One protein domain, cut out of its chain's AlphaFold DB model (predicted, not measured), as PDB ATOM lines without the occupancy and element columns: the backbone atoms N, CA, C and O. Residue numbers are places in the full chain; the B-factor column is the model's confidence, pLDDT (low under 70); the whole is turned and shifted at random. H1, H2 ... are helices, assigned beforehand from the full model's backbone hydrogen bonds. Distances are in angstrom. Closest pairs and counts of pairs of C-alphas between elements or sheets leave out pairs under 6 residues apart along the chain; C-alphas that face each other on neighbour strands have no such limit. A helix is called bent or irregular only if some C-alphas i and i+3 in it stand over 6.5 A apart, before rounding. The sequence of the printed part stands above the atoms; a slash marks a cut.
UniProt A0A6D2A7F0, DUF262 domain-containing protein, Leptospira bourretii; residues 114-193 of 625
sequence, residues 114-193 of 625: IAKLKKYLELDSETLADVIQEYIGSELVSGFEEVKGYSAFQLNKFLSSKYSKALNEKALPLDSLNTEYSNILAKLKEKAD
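AT A GLANCE: This is residues 114 to 193 of the 625 residues of the protein "DUF262 domain-containing protein" of Leptospira bourretii (UniProt A0A6D2A7F0). The longest helix, H4, and the helix H3 make a rough T: H3 begins beside the middle of H4 and runs away from it as the stem, while H2 packs on H3 with residues 131 to 135 and completes a triangle of three helices. The very short H1 sits by the beginnings of H2 and H4, and the long links before and after H3 loop round the outside. The printed part has 80 residues with four named helices, in the order H1, H2, H3, H4, and no named strand; the class is all helix. The whole is compact, with a radius of gyration of the C-alphas of 12.1 A, and its outline is elongated, spanning 35 by 23 by 22 A.

IN THESE COORDINATES: Find C-alpha 174 at (27.474, 67.974, 140.025); from there H4, residues 174 to 192, runs 24.7 A to C-alpha 192 at (31.022, 77.052, 162.707). H4 is irregular, with C-alphas 176 and 179 lying 7.6 A apart, and it has a kink of 26 degrees near residue 181. Look next at H3, residues 152 to 162, which begins at C-alpha 152 (27.842, 68.422, 147.955) and is 15.3 A long. H2, residues 125 to 136, measures 16.3 A. H1, residues 114 to 117, measures 4.8 A and begins the printed part.

HOW THE PARTS SIT: Start at Tyr 181 of H4, where H3 touches it: the C-alphas of Ala 152 and Tyr 181 are the closest of the two helices, 5.0 A apart. Their lines are about perpendicular, at 76 degrees. From H3, go to H2, which touches it with residues 131 to 135 alone. The closest C-alphas there are those of Tyr 135 and Phe 158, 6.7 A apart, and the lines are only just about perpendicular, at 72 degrees. H2 and H4 are near each other, with 5 pairs of C-alphas within 10 A. H1 is close to H4 but not clearly touching, and the closest C-alphas, those of Lys 116 and Leu 177, are 7.3 A apart. H1 is likewise close to H2 but not clearly touching, with the C-alphas of Ile 114 and Ser 125 closest at 7.3 A. H1 and H3 are apart. In the backbone, every O i to N i+4 pair of H2 and H3 is within hydrogen-bond range, against 13 of 15 in H4; H1 is too short for such a pair.

THE WHOLE: Look to Asn 168 and Asp 193 for the two C-alphas farthest apart, 37.6 A. The printed part has no cut. The links from H2 to H3, with 15 residues, and from H3 to H4, with 11, are long, and the link from H1 to H2, with 7, is short. The mean pLDDT of the printed part is 94.0, and no printed residue of this model is under 70.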
ATOM      1  N   ILE A 114      30.419  80.689 142.500       95.94
ATOM      2  CA  ILE A 114      29.727  81.657 141.640       95.94
ATOM      3  C   ILE A 114      30.385  81.738 140.268       95.94
ATOM      4  O   ILE A 114      29.694  81.675 139.255       95.94
ATOM      5  N   ALA A 115      31.716  81.811 140.201       95.38
ATOM      6  CA  ALA A 115      32.436  81.860 138.930       95.38
ATOM      7  C   ALA A 115      32.101  80.668 138.014       95.38
ATOM      8  O   ALA A 115      32.010  80.838 136.795       95.38
ATOM      9  N   LYS A 116      31.863  79.477 138.582       94.62
ATOM     10  CA  LYS A 116      31.388  78.311 137.823       94.62
ATOM     11  C   LYS A 116      29.885  78.349 137.544       94.62
ATOM     12  O   LYS A 116      29.469  77.983 136.443       94.62
ATOM     13  N   LEU A 117      29.084  78.797 138.511       93.94
ATOM     14  CA  LEU A 117      27.628  78.883 138.396       93.94
ATOM     15  C   LEU A 117      27.164  79.931 137.388       93.94
ATOM     16  O   LEU A 117      26.119  79.704 136.794       93.94
ATOM     17  N   LYS A 118      27.942  80.988 137.102       93.12
ATOM     18  CA  LYS A 118      27.614  82.040 136.113       93.12
ATOM     19  C   LYS A 118      27.202  81.516 134.733       93.12
ATOM     20  O   LYS A 118      26.488  82.185 134.003       93.12
ATOM     21  N   LYS A 119      27.622  80.300 134.363       89.62
ATOM     22  CA  LYS A 119      27.191  79.634 133.117       89.62
ATOM     23  C   LYS A 119      25.722  79.184 133.129       89.62
ATOM     24  O   LYS A 119      25.191  78.840 132.078       89.62
ATOM     25  N   TYR A 120      25.106  79.128 134.305       92.00
ATOM     26  CA  TYR A 120      23.792  78.544 134.568       92.00
ATOM     27  C   TYR A 120      22.867  79.499 135.334       92.00
ATOM     28  O   TYR A 120      21.669  79.512 135.069       92.00
ATOM     29  N   LEU A 121      23.405  80.265 136.288       91.94
ATOM     30  CA  LEU A 121      22.681  81.151 137.200       91.94
ATOM     31  C   LEU A 121      23.490  82.427 137.461       91.94
ATOM     32  O   LEU A 121      24.686  82.359 137.746       91.94
ATOM     33  N   GLU A 122      22.819  83.576 137.436       90.62
ATOM     34  CA  GLU A 122      23.367  84.849 137.913       90.62
ATOM     35  C   GLU A 122      23.042  84.997 139.403       90.62
ATOM     36  O   GLU A 122      21.886  85.203 139.775       90.62
ATOM     37  N   LEU A 123      24.056  84.839 140.255       91.62
ATOM     38  CA  LEU A 123      23.960  84.956 141.712       91.62
ATOM     39  C   LEU A 123      25.146  85.767 142.236       91.62
ATOM     40  O   LEU A 123      26.271  85.608 141.754       91.62
ATOM     41  N   ASP A 124      24.899  86.595 143.245       92.75
ATOM     42  CA  ASP A 124      25.949  87.211 144.055       92.75
ATOM     43  C   ASP A 124      26.244  86.383 145.319       92.75
ATOM     44  O   ASP A 124      25.545  85.415 145.645       92.75
ATOM     45  N   SER A 125      27.333  86.733 146.009       91.75
ATOM     46  CA  SER A 125      27.837  85.987 147.169       91.75
ATOM     47  C   SER A 125      26.875  86.032 148.356       91.75
ATOM     48  O   SER A 125      26.816  85.067 149.113       91.75
ATOM     49  N   GLU A 126      26.103  87.110 148.499       92.50
ATOM     50  CA  GLU A 126      25.129  87.288 149.581       92.50
ATOM     51  C   GLU A 126      23.908  86.386 149.352       92.50
ATOM     52  O   GLU A 126      23.553  85.582 150.211       92.50
ATOM     53  N   THR A 127      23.370  86.380 148.130       93.69
ATOM     54  CA  THR A 127      22.270  85.498 147.721       93.69
ATOM     55  C   THR A 127      22.661  84.024 147.828       93.69
ATOM     56  O   THR A 127      21.872  83.197 148.288       93.69
ATOM     57  N   LEU A 128      23.878  83.658 147.403       94.69
ATOM     58  CA  LEU A 128      24.349  82.278 147.518       94.69
ATOM     59  C   LEU A 128      24.531  81.860 148.985       94.69
ATOM     60  O   LEU A 128      24.177  80.734 149.334       94.69
ATOM     61  N   ALA A 129      25.035  82.752 149.842       95.81
ATOM     62  CA  ALA A 129      25.120  82.500 151.277       95.81
ATOM     63  C   ALA A 129      23.729  82.245 151.881       95.81
ATOM     64  O   ALA A 129      23.545  81.237 152.561       95.81
ATOM     65  N   ASP A 130      22.730  83.065 151.553       95.25
ATOM     66  CA  ASP A 130      21.352  82.877 152.024       95.25
ATOM     67  C   ASP A 130      20.758  81.534 151.573       95.25
ATOM     68  O   ASP A 130      20.103  80.833 152.345       95.25
ATOM     69  N   VAL A 131      21.023  81.122 150.328       95.38
ATOM     70  CA  VAL A 131      20.586  79.817 149.808       95.38
ATOM     71  C   VAL A 131      21.237  78.663 150.571       95.38
ATOM     72  O   VAL A 131      20.567  77.671 150.861       95.38
ATOM     73  N   ILE A 132      22.525  78.774 150.898       96.25
ATOM     74  CA  ILE A 132      23.237  77.750 151.668       96.25
ATOM     75  C   ILE A 132      22.728  77.714 153.114       96.25
ATOM     76  O   ILE A 132      22.521  76.627 153.650       96.25
ATOM     77  N   GLN A 133      22.455  78.868 153.724       95.69
ATOM     78  CA  GLN A 133      21.835  78.946 155.047       95.69
ATOM     79  C   GLN A 133      20.449  78.283 155.063       95.69
ATOM     80  O   GLN A 133      20.125  77.566 156.011       95.69
ATOM     81  N   GLU A 134      19.643  78.480 154.018       96.19
ATOM     82  CA  GLU A 134      18.337  77.825 153.882       96.19
ATOM     83  C   GLU A 134      18.475  76.307 153.730       96.19
ATOM     84  O   GLU A 134      17.755  75.558 154.384       96.19
ATOM     85  N   TYR A 135      19.432  75.843 152.921       96.50
ATOM     86  CA  TYR A 135      19.733  74.418 152.778       96.50
ATOM     87  C   TYR A 135      20.106  73.779 154.122       96.50
ATOM     88  O   TYR A 135      19.551  72.742 154.487       96.50
ATOM     89  N   ILE A 136      21.008  74.409 154.876       94.75
ATOM     90  CA  ILE A 136      21.501  73.889 156.158       94.75
ATOM     91  C   ILE A 136      20.416  73.918 157.233       94.75
ATOM     92  O   ILE A 136      20.352  73.008 158.053       94.75
ATOM     93  N   GLY A 137      19.557  74.938 157.221       91.94
ATOM     94  CA  GLY A 137      18.430  75.052 158.145       91.94
ATOM     95  C   GLY A 137      17.191  74.242 157.744       91.94
ATOM     96  O   GLY A 137      16.173  74.330 158.428       91.94
ATOM     97  N   SER A 138      17.235  73.504 156.630       93.19
ATOM     98  CA  SER A 138      16.108  72.703 156.144       93.19
ATOM     99  C   SER A 138      16.038  71.327 156.812       93.19
ATOM    100  O   SER A 138      17.024  70.818 157.335       93.19
ATOM    101  N   GLU A 139      14.890  70.653 156.691       91.38
ATOM    102  CA  GLU A 139      14.705  69.268 157.164       91.38
ATOM    103  C   GLU A 139      15.632  68.248 156.472       91.38
ATOM    104  O   GLU A 139      15.737  67.103 156.911       91.38
ATOM    105  N   LEU A 140      16.314  68.644 155.392       90.62
ATOM    106  CA  LEU A 140      17.275  67.799 154.684       90.62
ATOM    107  C   LEU A 140      18.591  67.636 155.448       90.62
ATOM    108  O   LEU A 140      19.340  66.712 155.135       90.62
ATOM    109  N   VAL A 141      18.891  68.530 156.396       93.19
ATOM    110  CA  VAL A 141      20.172  68.582 157.099       93.19
ATOM    111  C   VAL A 141      19.943  68.562 158.608       93.19
ATOM    112  O   VAL A 141      19.319  69.455 159.169       93.19
ATOM    113  N   SER A 142      20.493  67.554 159.289       89.75
ATOM    114  CA  SER A 142      20.418  67.428 160.760       89.75
ATOM    115  C   SER A 142      21.784  67.473 161.462       89.75
ATOM    116  O   SER A 142      21.890  67.204 162.657       89.75
ATOM    117  N   GLY A 143      22.848  67.796 160.725       90.81
ATOM    118  CA  GLY A 143      24.202  68.003 161.243       90.81
ATOM    119  C   GLY A 143      25.249  67.972 160.130       90.81
ATOM    120  O   GLY A 143      24.920  67.710 158.979       90.81
ATOM    121  N   PHE A 144      26.514  68.243 160.461       92.31
ATOM    122  CA  PHE A 144      27.610  68.407 159.490       92.31
ATOM    123  C   PHE A 144      28.277  67.102 159.020       92.31
ATOM    124  O   PHE A 144      29.468  67.082 158.676       92.31
ATOM    125  N   GLU A 145      27.541  65.997 159.031       91.94
ATOM    126  CA  GLU A 145      27.963  64.713 158.479       91.94
ATOM    127  C   GLU A 145      27.177  64.392 157.201       91.94
ATOM    128  O   GLU A 145      25.983  64.677 157.107       91.94
ATOM    129  N   GLU A 146      27.812  63.733 156.227       90.81
ATOM    130  CA  GLU A 146      27.152  63.379 154.959       90.81
ATOM    131  C   GLU A 146      25.902  62.513 155.168       90.81
ATOM    132  O   GLU A 146      24.885  62.713 154.505       90.81
ATOM    133  N   VAL A 147      25.954  61.594 156.140       91.50
ATOM    134  CA  VAL A 147      24.821  60.735 156.529       91.50
ATOM    135  C   VAL A 147      23.632  61.526 157.079       91.50
ATOM    136  O   VAL A 147      22.507  61.041 157.028       91.50
ATOM    137  N   LYS A 148      23.868  62.747 157.572       92.25
ATOM    138  CA  LYS A 148      22.837  63.684 158.033       92.25
ATOM    139  C   LYS A 148      22.417  64.674 156.949       92.25
ATOM    140  O   LYS A 148      21.782  65.676 157.260       92.25
ATOM    141  N   GLY A 149      22.776  64.404 155.693       92.12
ATOM    142  CA  GLY A 149      22.373  65.184 154.530       92.12
ATOM    143  C   GLY A 149      23.266  66.380 154.209       92.12
ATOM    144  O   GLY A 149      23.004  67.033 153.204       92.12
ATOM    145  N   TYR A 150      24.329  66.642 154.982       96.06
ATOM    146  CA  TYR A 150      25.311  67.701 154.717       96.06
ATOM    147  C   TYR A 150      26.366  67.234 153.709       96.06
ATOM    148  O   TYR A 150      27.422  66.719 154.079       96.06
ATOM    149  N   SER A 151      26.062  67.359 152.417       96.75
ATOM    150  CA  SER A 151      26.937  66.897 151.337       96.75
ATOM    151  C   SER A 151      26.791  67.732 150.069       96.75
ATOM    152  O   SER A 151      25.746  68.331 149.802       96.75
ATOM    153  N   ALA A 152      27.835  67.722 149.238       96.75
ATOM    154  CA  ALA A 152      27.842  68.422 147.955       96.75
ATOM    155  C   ALA A 152      26.691  67.980 147.034       96.75
ATOM    156  O   ALA A 152      26.086  68.809 146.354       96.75
ATOM    157  N   PHE A 153      26.342  66.690 147.055       96.06
ATOM    158  CA  PHE A 153      25.209  66.145 146.306       96.06
ATOM    159  C   PHE A 153      23.875  66.769 146.740       96.06
ATOM    160  O   PHE A 153      23.091  67.202 145.894       96.06
ATOM    161  N   GLN A 154      23.613  66.840 148.048       96.62
ATOM    162  CA  GLN A 154      22.353  67.384 148.561       96.62
ATOM    163  C   GLN A 154      22.259  68.894 148.350       96.62
ATOM    164  O   GLN A 154      21.213  69.377 147.918       96.62
ATOM    165  N   LEU A 155      23.358  69.627 148.553       96.81
ATOM    166  CA  LEU A 155      23.412  71.056 148.252       96.81
ATOM    167  C   LEU A 155      23.146  71.320 146.759       96.81
ATOM    168  O   LEU A 155      22.311  72.158 146.417       96.81
ATOM    169  N   ASN A 156      23.777  70.562 145.857       96.81
ATOM    170  CA  ASN A 156      23.523  70.665 144.418       96.81
ATOM    171  C   ASN A 156      22.047  70.407 144.074       96.81
ATOM    172  O   ASN A 156      21.447  71.169 143.307       96.81
ATOM    173  N   LYS A 157      21.453  69.359 144.655       96.00
ATOM    174  CA  LYS A 157      20.038  69.026 144.463       96.00
ATOM    175  C   LYS A 157      19.128  70.153 144.960       96.00
ATOM    176  O   LYS A 157      18.173  70.507 144.269       96.00
ATOM    177  N   PHE A 158      19.446  70.736 146.115       96.75
ATOM    178  CA  PHE A 158      18.710  71.854 146.699       96.75
ATOM    179  C   PHE A 158      18.738  73.090 145.790       96.75
ATOM    180  O   PHE A 158      17.681  73.593 145.410       96.75
ATOM    181  N   LEU A 159      19.926  73.523 145.349       95.50
ATOM    182  CA  LEU A 159      20.074  74.636 144.399       95.50
ATOM    183  C   LEU A 159      19.353  74.369 143.073       95.50
ATOM    184  O   LEU A 159      18.641  75.241 142.574       95.50
ATOM    185  N   SER A 160      19.497  73.162 142.518       95.69
ATOM    186  CA  SER A 160      18.842  72.776 141.262       95.69
ATOM    187  C   SER A 160      17.317  72.841 141.371       95.69
ATOM    188  O   SER A 160      16.646  73.291 140.447       95.69
ATOM    189  N   SER A 161      16.759  72.427 142.513       95.25
ATOM    190  CA  SER A 161      15.321  72.503 142.773       95.25
ATOM    191  C   SER A 161      14.852  73.950 142.949       95.25
ATOM    192  O   SER A 161      13.908  74.373 142.272       95.25
ATOM    193  N   LYS A 162      15.554  74.730 143.785       95.25
ATOM    194  CA  LYS A 162      15.230  76.132 144.083       95.25
ATOM    195  C   LYS A 162      15.227  77.013 142.831       95.25
ATOM    196  O   LYS A 162      14.335  77.843 142.668       95.25
ATOM    197  N   TYR A 163      16.169  76.787 141.917       95.12
ATOM    198  CA  TYR A 163      16.299  77.540 140.664       95.12
ATOM    199  C   TYR A 163      15.821  76.772 139.419       95.12
ATOM    200  O   TYR A 163      16.149  77.151 138.296       95.12
ATOM    201  N   SER A 164      15.000  75.733 139.589       93.75
ATOM    202  CA  SER A 164      14.510  74.862 138.505       93.75
ATOM    203  C   SER A 164      13.947  75.616 137.295       93.75
ATOM    204  O   SER A 164      14.274  75.279 136.160       93.75
ATOM    205  N   LYS A 165      13.161  76.681 137.507       91.94
ATOM    206  CA  LYS A 165      12.626  77.518 136.414       91.94
ATOM    207  C   LYS A 165      13.724  78.223 135.618       91.94
ATOM    208  O   LYS A 165      13.686  78.207 134.393       91.94
ATOM    209  N   ALA A 166      14.703  78.817 136.301       91.06
ATOM    210  CA  ALA A 166      15.833  79.485 135.651       91.06
ATOM    211  C   ALA A 166      16.719  78.482 134.889       91.06
ATOM    212  O   ALA A 166      17.284  78.809 133.850       91.06
ATOM    213  N   LEU A 167      16.775  77.238 135.372       91.19
ATOM    214  CA  LEU A 167      17.527  76.142 134.767       91.19
ATOM    215  C   LEU A 167      16.758  75.377 133.675       91.19
ATOM    216  O   LEU A 167      17.293  74.411 133.128       91.19
ATOM    217  N   ASN A 168      15.525  75.775 133.336       90.56
ATOM    218  CA  ASN A 168      14.638  75.027 132.431       90.56
ATOM    219  C   ASN A 168      14.490  73.549 132.841       90.56
ATOM    220  O   ASN A 168      14.655  72.647 132.019       90.56
ATOM    221  N   GLU A 169      14.254  73.315 134.133       89.25
ATOM    222  CA  GLU A 169      14.081  71.997 134.768       89.25
ATOM    223  C   GLU A 169      15.304  71.064 134.682       89.25
ATOM    224  O   GLU A 169      15.228  69.891 135.047       89.25
ATOM    225  N   LYS A 170      16.466  71.576 134.256       89.88
ATOM    226  CA  LYS A 170      17.726  70.824 134.260       89.88
ATOM    227  C   LYS A 170      18.423  70.930 135.615       89.88
ATOM    228  O   LYS A 170      18.415  71.978 136.255       89.88
ATOM    229  N   ALA A 171      19.083  69.852 136.030       90.88
ATOM    230  CA  ALA A 171      19.943  69.865 137.209       90.88
ATOM    231  C   ALA A 171      21.294  70.538 136.915       90.88
ATOM    232  O   ALA A 171      21.814  70.454 135.798       90.88
ATOM    233  N   LEU A 172      21.886  71.171 137.931       94.06
ATOM    234  CA  LEU A 172      23.255  71.682 137.862       94.06
ATOM    235  C   LEU A 172      24.257  70.511 137.782       94.06
ATOM    236  O   LEU A 172      24.119  69.540 138.529       94.06
ATOM    237  N   PRO A 173      25.303  70.587 136.941       94.00
ATOM    238  CA  PRO A 173      26.224  69.471 136.709       94.00
ATOM    239  C   PRO A 173      27.152  69.224 137.907       94.00
ATOM    240  O   PRO A 173      28.215  69.846 138.019       94.00
ATOM    241  N   LEU A 174      26.759  68.294 138.787       92.56
ATOM    242  CA  LEU A 174      27.474  67.974 140.025       92.56
ATOM    243  C   LEU A 174      28.953  67.658 139.784       92.56
ATOM    244  O   LEU A 174      29.785  68.261 140.448       92.56
ATOM    245  N   ASP A 175      29.296  66.825 138.798       92.00
ATOM    246  CA  ASP A 175      30.689  66.425 138.522       92.00
ATOM    247  C   ASP A 175      31.637  67.618 138.327       92.00
ATOM    248  O   ASP A 175      32.807  67.569 138.697       92.00
ATOM    249  N   SER A 176      31.127  68.727 137.781       91.50
ATOM    250  CA  SER A 176      31.918  69.935 137.516       91.50
ATOM    251  C   SER A 176      31.953  70.943 138.673       91.50
ATOM    252  O   SER A 176      32.796  71.846 138.656       91.50
ATOM    253  N   LEU A 177      31.051  70.797 139.650       95.00
ATOM    254  CA  LEU A 177      30.845  71.709 140.787       95.00
ATOM    255  C   LEU A 177      31.143  71.055 142.148       95.00
ATOM    256  O   LEU A 177      31.158  71.738 143.169       95.00
ATOM    257  N   ASN A 178      31.338  69.733 142.186       94.81
ATOM    258  CA  ASN A 178      31.445  68.954 143.418       94.81
ATOM    259  C   ASN A 178      32.576  69.453 144.322       94.81
ATOM    260  O   ASN A 178      32.401  69.539 145.535       94.81
ATOM    261  N   THR A 179      33.714  69.819 143.730       96.69
ATOM    262  CA  THR A 179      34.861  70.371 144.458       96.69
ATOM    263  C   THR A 179      34.508  71.690 145.138       96.69
ATOM    264  O   THR A 179      34.787  71.855 146.320       96.69
ATOM    265  N   GLU A 180      33.850  72.615 144.441       96.75
ATOM    266  CA  GLU A 180      33.470  73.917 144.998       96.75
ATOM    267  C   GLU A 180      32.428  73.771 146.105       96.75
ATOM    268  O   GLU A 180      32.585  74.375 147.164       96.75
ATOM    269  N   TYR A 181      31.418  72.916 145.903       96.94
ATOM    270  CA  TYR A 181      30.452  72.579 146.949       96.94
ATOM    271  C   TYR A 181      31.129  71.949 148.172       96.94
ATOM    272  O   TYR A 181      30.822  72.310 149.304       96.94
ATOM    273  N   SER A 182      32.071  71.031 147.967       96.62
ATOM    274  CA  SER A 182      32.787  70.388 149.073       96.62
ATOM    275  C   SER A 182      33.660  71.387 149.833       96.62
ATOM    276  O   SER A 182      33.675  71.371 151.059       96.62
ATOM    277  N   ASN A 183      34.335  72.296 149.123       97.00
ATOM    278  CA  ASN A 183      35.190  73.316 149.727       97.00
ATOM    279  C   ASN A 183      34.389  74.283 150.602       97.00
ATOM    280  O   ASN A 183      34.784  74.530 151.739       97.00
ATOM    281  N   ILE A 184      33.251  74.794 150.113       96.81
ATOM    282  CA  ILE A 184      32.419  75.698 150.916       96.81
ATOM    283  C   ILE A 184      31.823  74.991 152.135       96.81
ATOM    284  O   ILE A 184      31.847  75.546 153.229       96.81
ATOM    285  N   LEU A 185      31.357  73.745 151.983       96.50
ATOM    286  CA  LEU A 185      30.815  72.966 153.097       96.50
ATOM    287  C   LEU A 185      31.897  72.640 154.140       96.50
ATOM    288  O   LEU A 185      31.636  72.719 155.342       96.50
ATOM    289  N   ALA A 186      33.118  72.316 153.708       96.62
ATOM    290  CA  ALA A 186      34.245  72.094 154.607       96.62
ATOM    291  C   ALA A 186      34.637  73.383 155.342       96.62
ATOM    292  O   ALA A 186      34.816  73.366 156.562       96.62
ATOM    293  N   LYS A 187      34.715  74.512 154.623       96.75
ATOM    294  CA  LYS A 187      35.088  75.799 155.212       96.75
ATOM    295  C   LYS A 187      34.048  76.299 156.205       96.75
ATOM    296  O   LYS A 187      34.403  76.758 157.286       96.75
ATOM    297  N   LEU A 188      32.771  76.154 155.875       96.00
ATOM    298  CA  LEU A 188      31.685  76.522 156.770       96.00
ATOM    299  C   LEU A 188      31.700  75.681 158.047       96.00
ATOM    300  O   LEU A 188      31.561  76.231 159.136       96.00
ATOM    301  N   LYS A 189      31.933  74.369 157.927       95.25
ATOM    302  CA  LYS A 189      32.070  73.474 159.082       95.25
ATOM    303  C   LYS A 189      33.220  73.902 159.997       95.25
ATOM    304  O   LYS A 189      33.039  73.922 161.206       95.25
ATOM    305  N   GLU A 190      34.367  74.279 159.425       95.06
ATOM    306  CA  GLU A 190      35.512  74.827 160.170       95.06
ATOM    307  C   GLU A 190      35.142  76.125 160.906       95.06
ATOM    308  O   GLU A 190      35.488  76.289 162.070       95.06
ATOM    309  N   LYS A 191      34.436  77.056 160.247       94.00
ATOM    310  CA  LYS A 191      34.073  78.355 160.846       94.00
ATOM    311  C   LYS A 191      33.003  78.251 161.922       94.00
ATOM    312  O   LYS A 191      33.070  78.966 162.918       94.00
ATOM    313  N   ALA A 192      32.073  77.322 161.746       94.19
ATOM    314  CA  ALA A 192      31.022  77.052 162.707       94.19
ATOM    315  C   ALA A 192      31.520  76.286 163.948       94.19
ATOM    316  O   ALA A 192      30.763  76.170 164.913       94.19
ATOM    317  N   ASP A 193      32.749  75.771 163.952       94.19
ATOM    318  CA  ASP A 193      33.293  74.995 165.061       94.19
ATOM    319  C   ASP A 193      33.635  75.879 166.278       94.19
ATOM    320  O   ASP A 193      34.369  76.862 166.177       94.19
TER     321      ASP A 193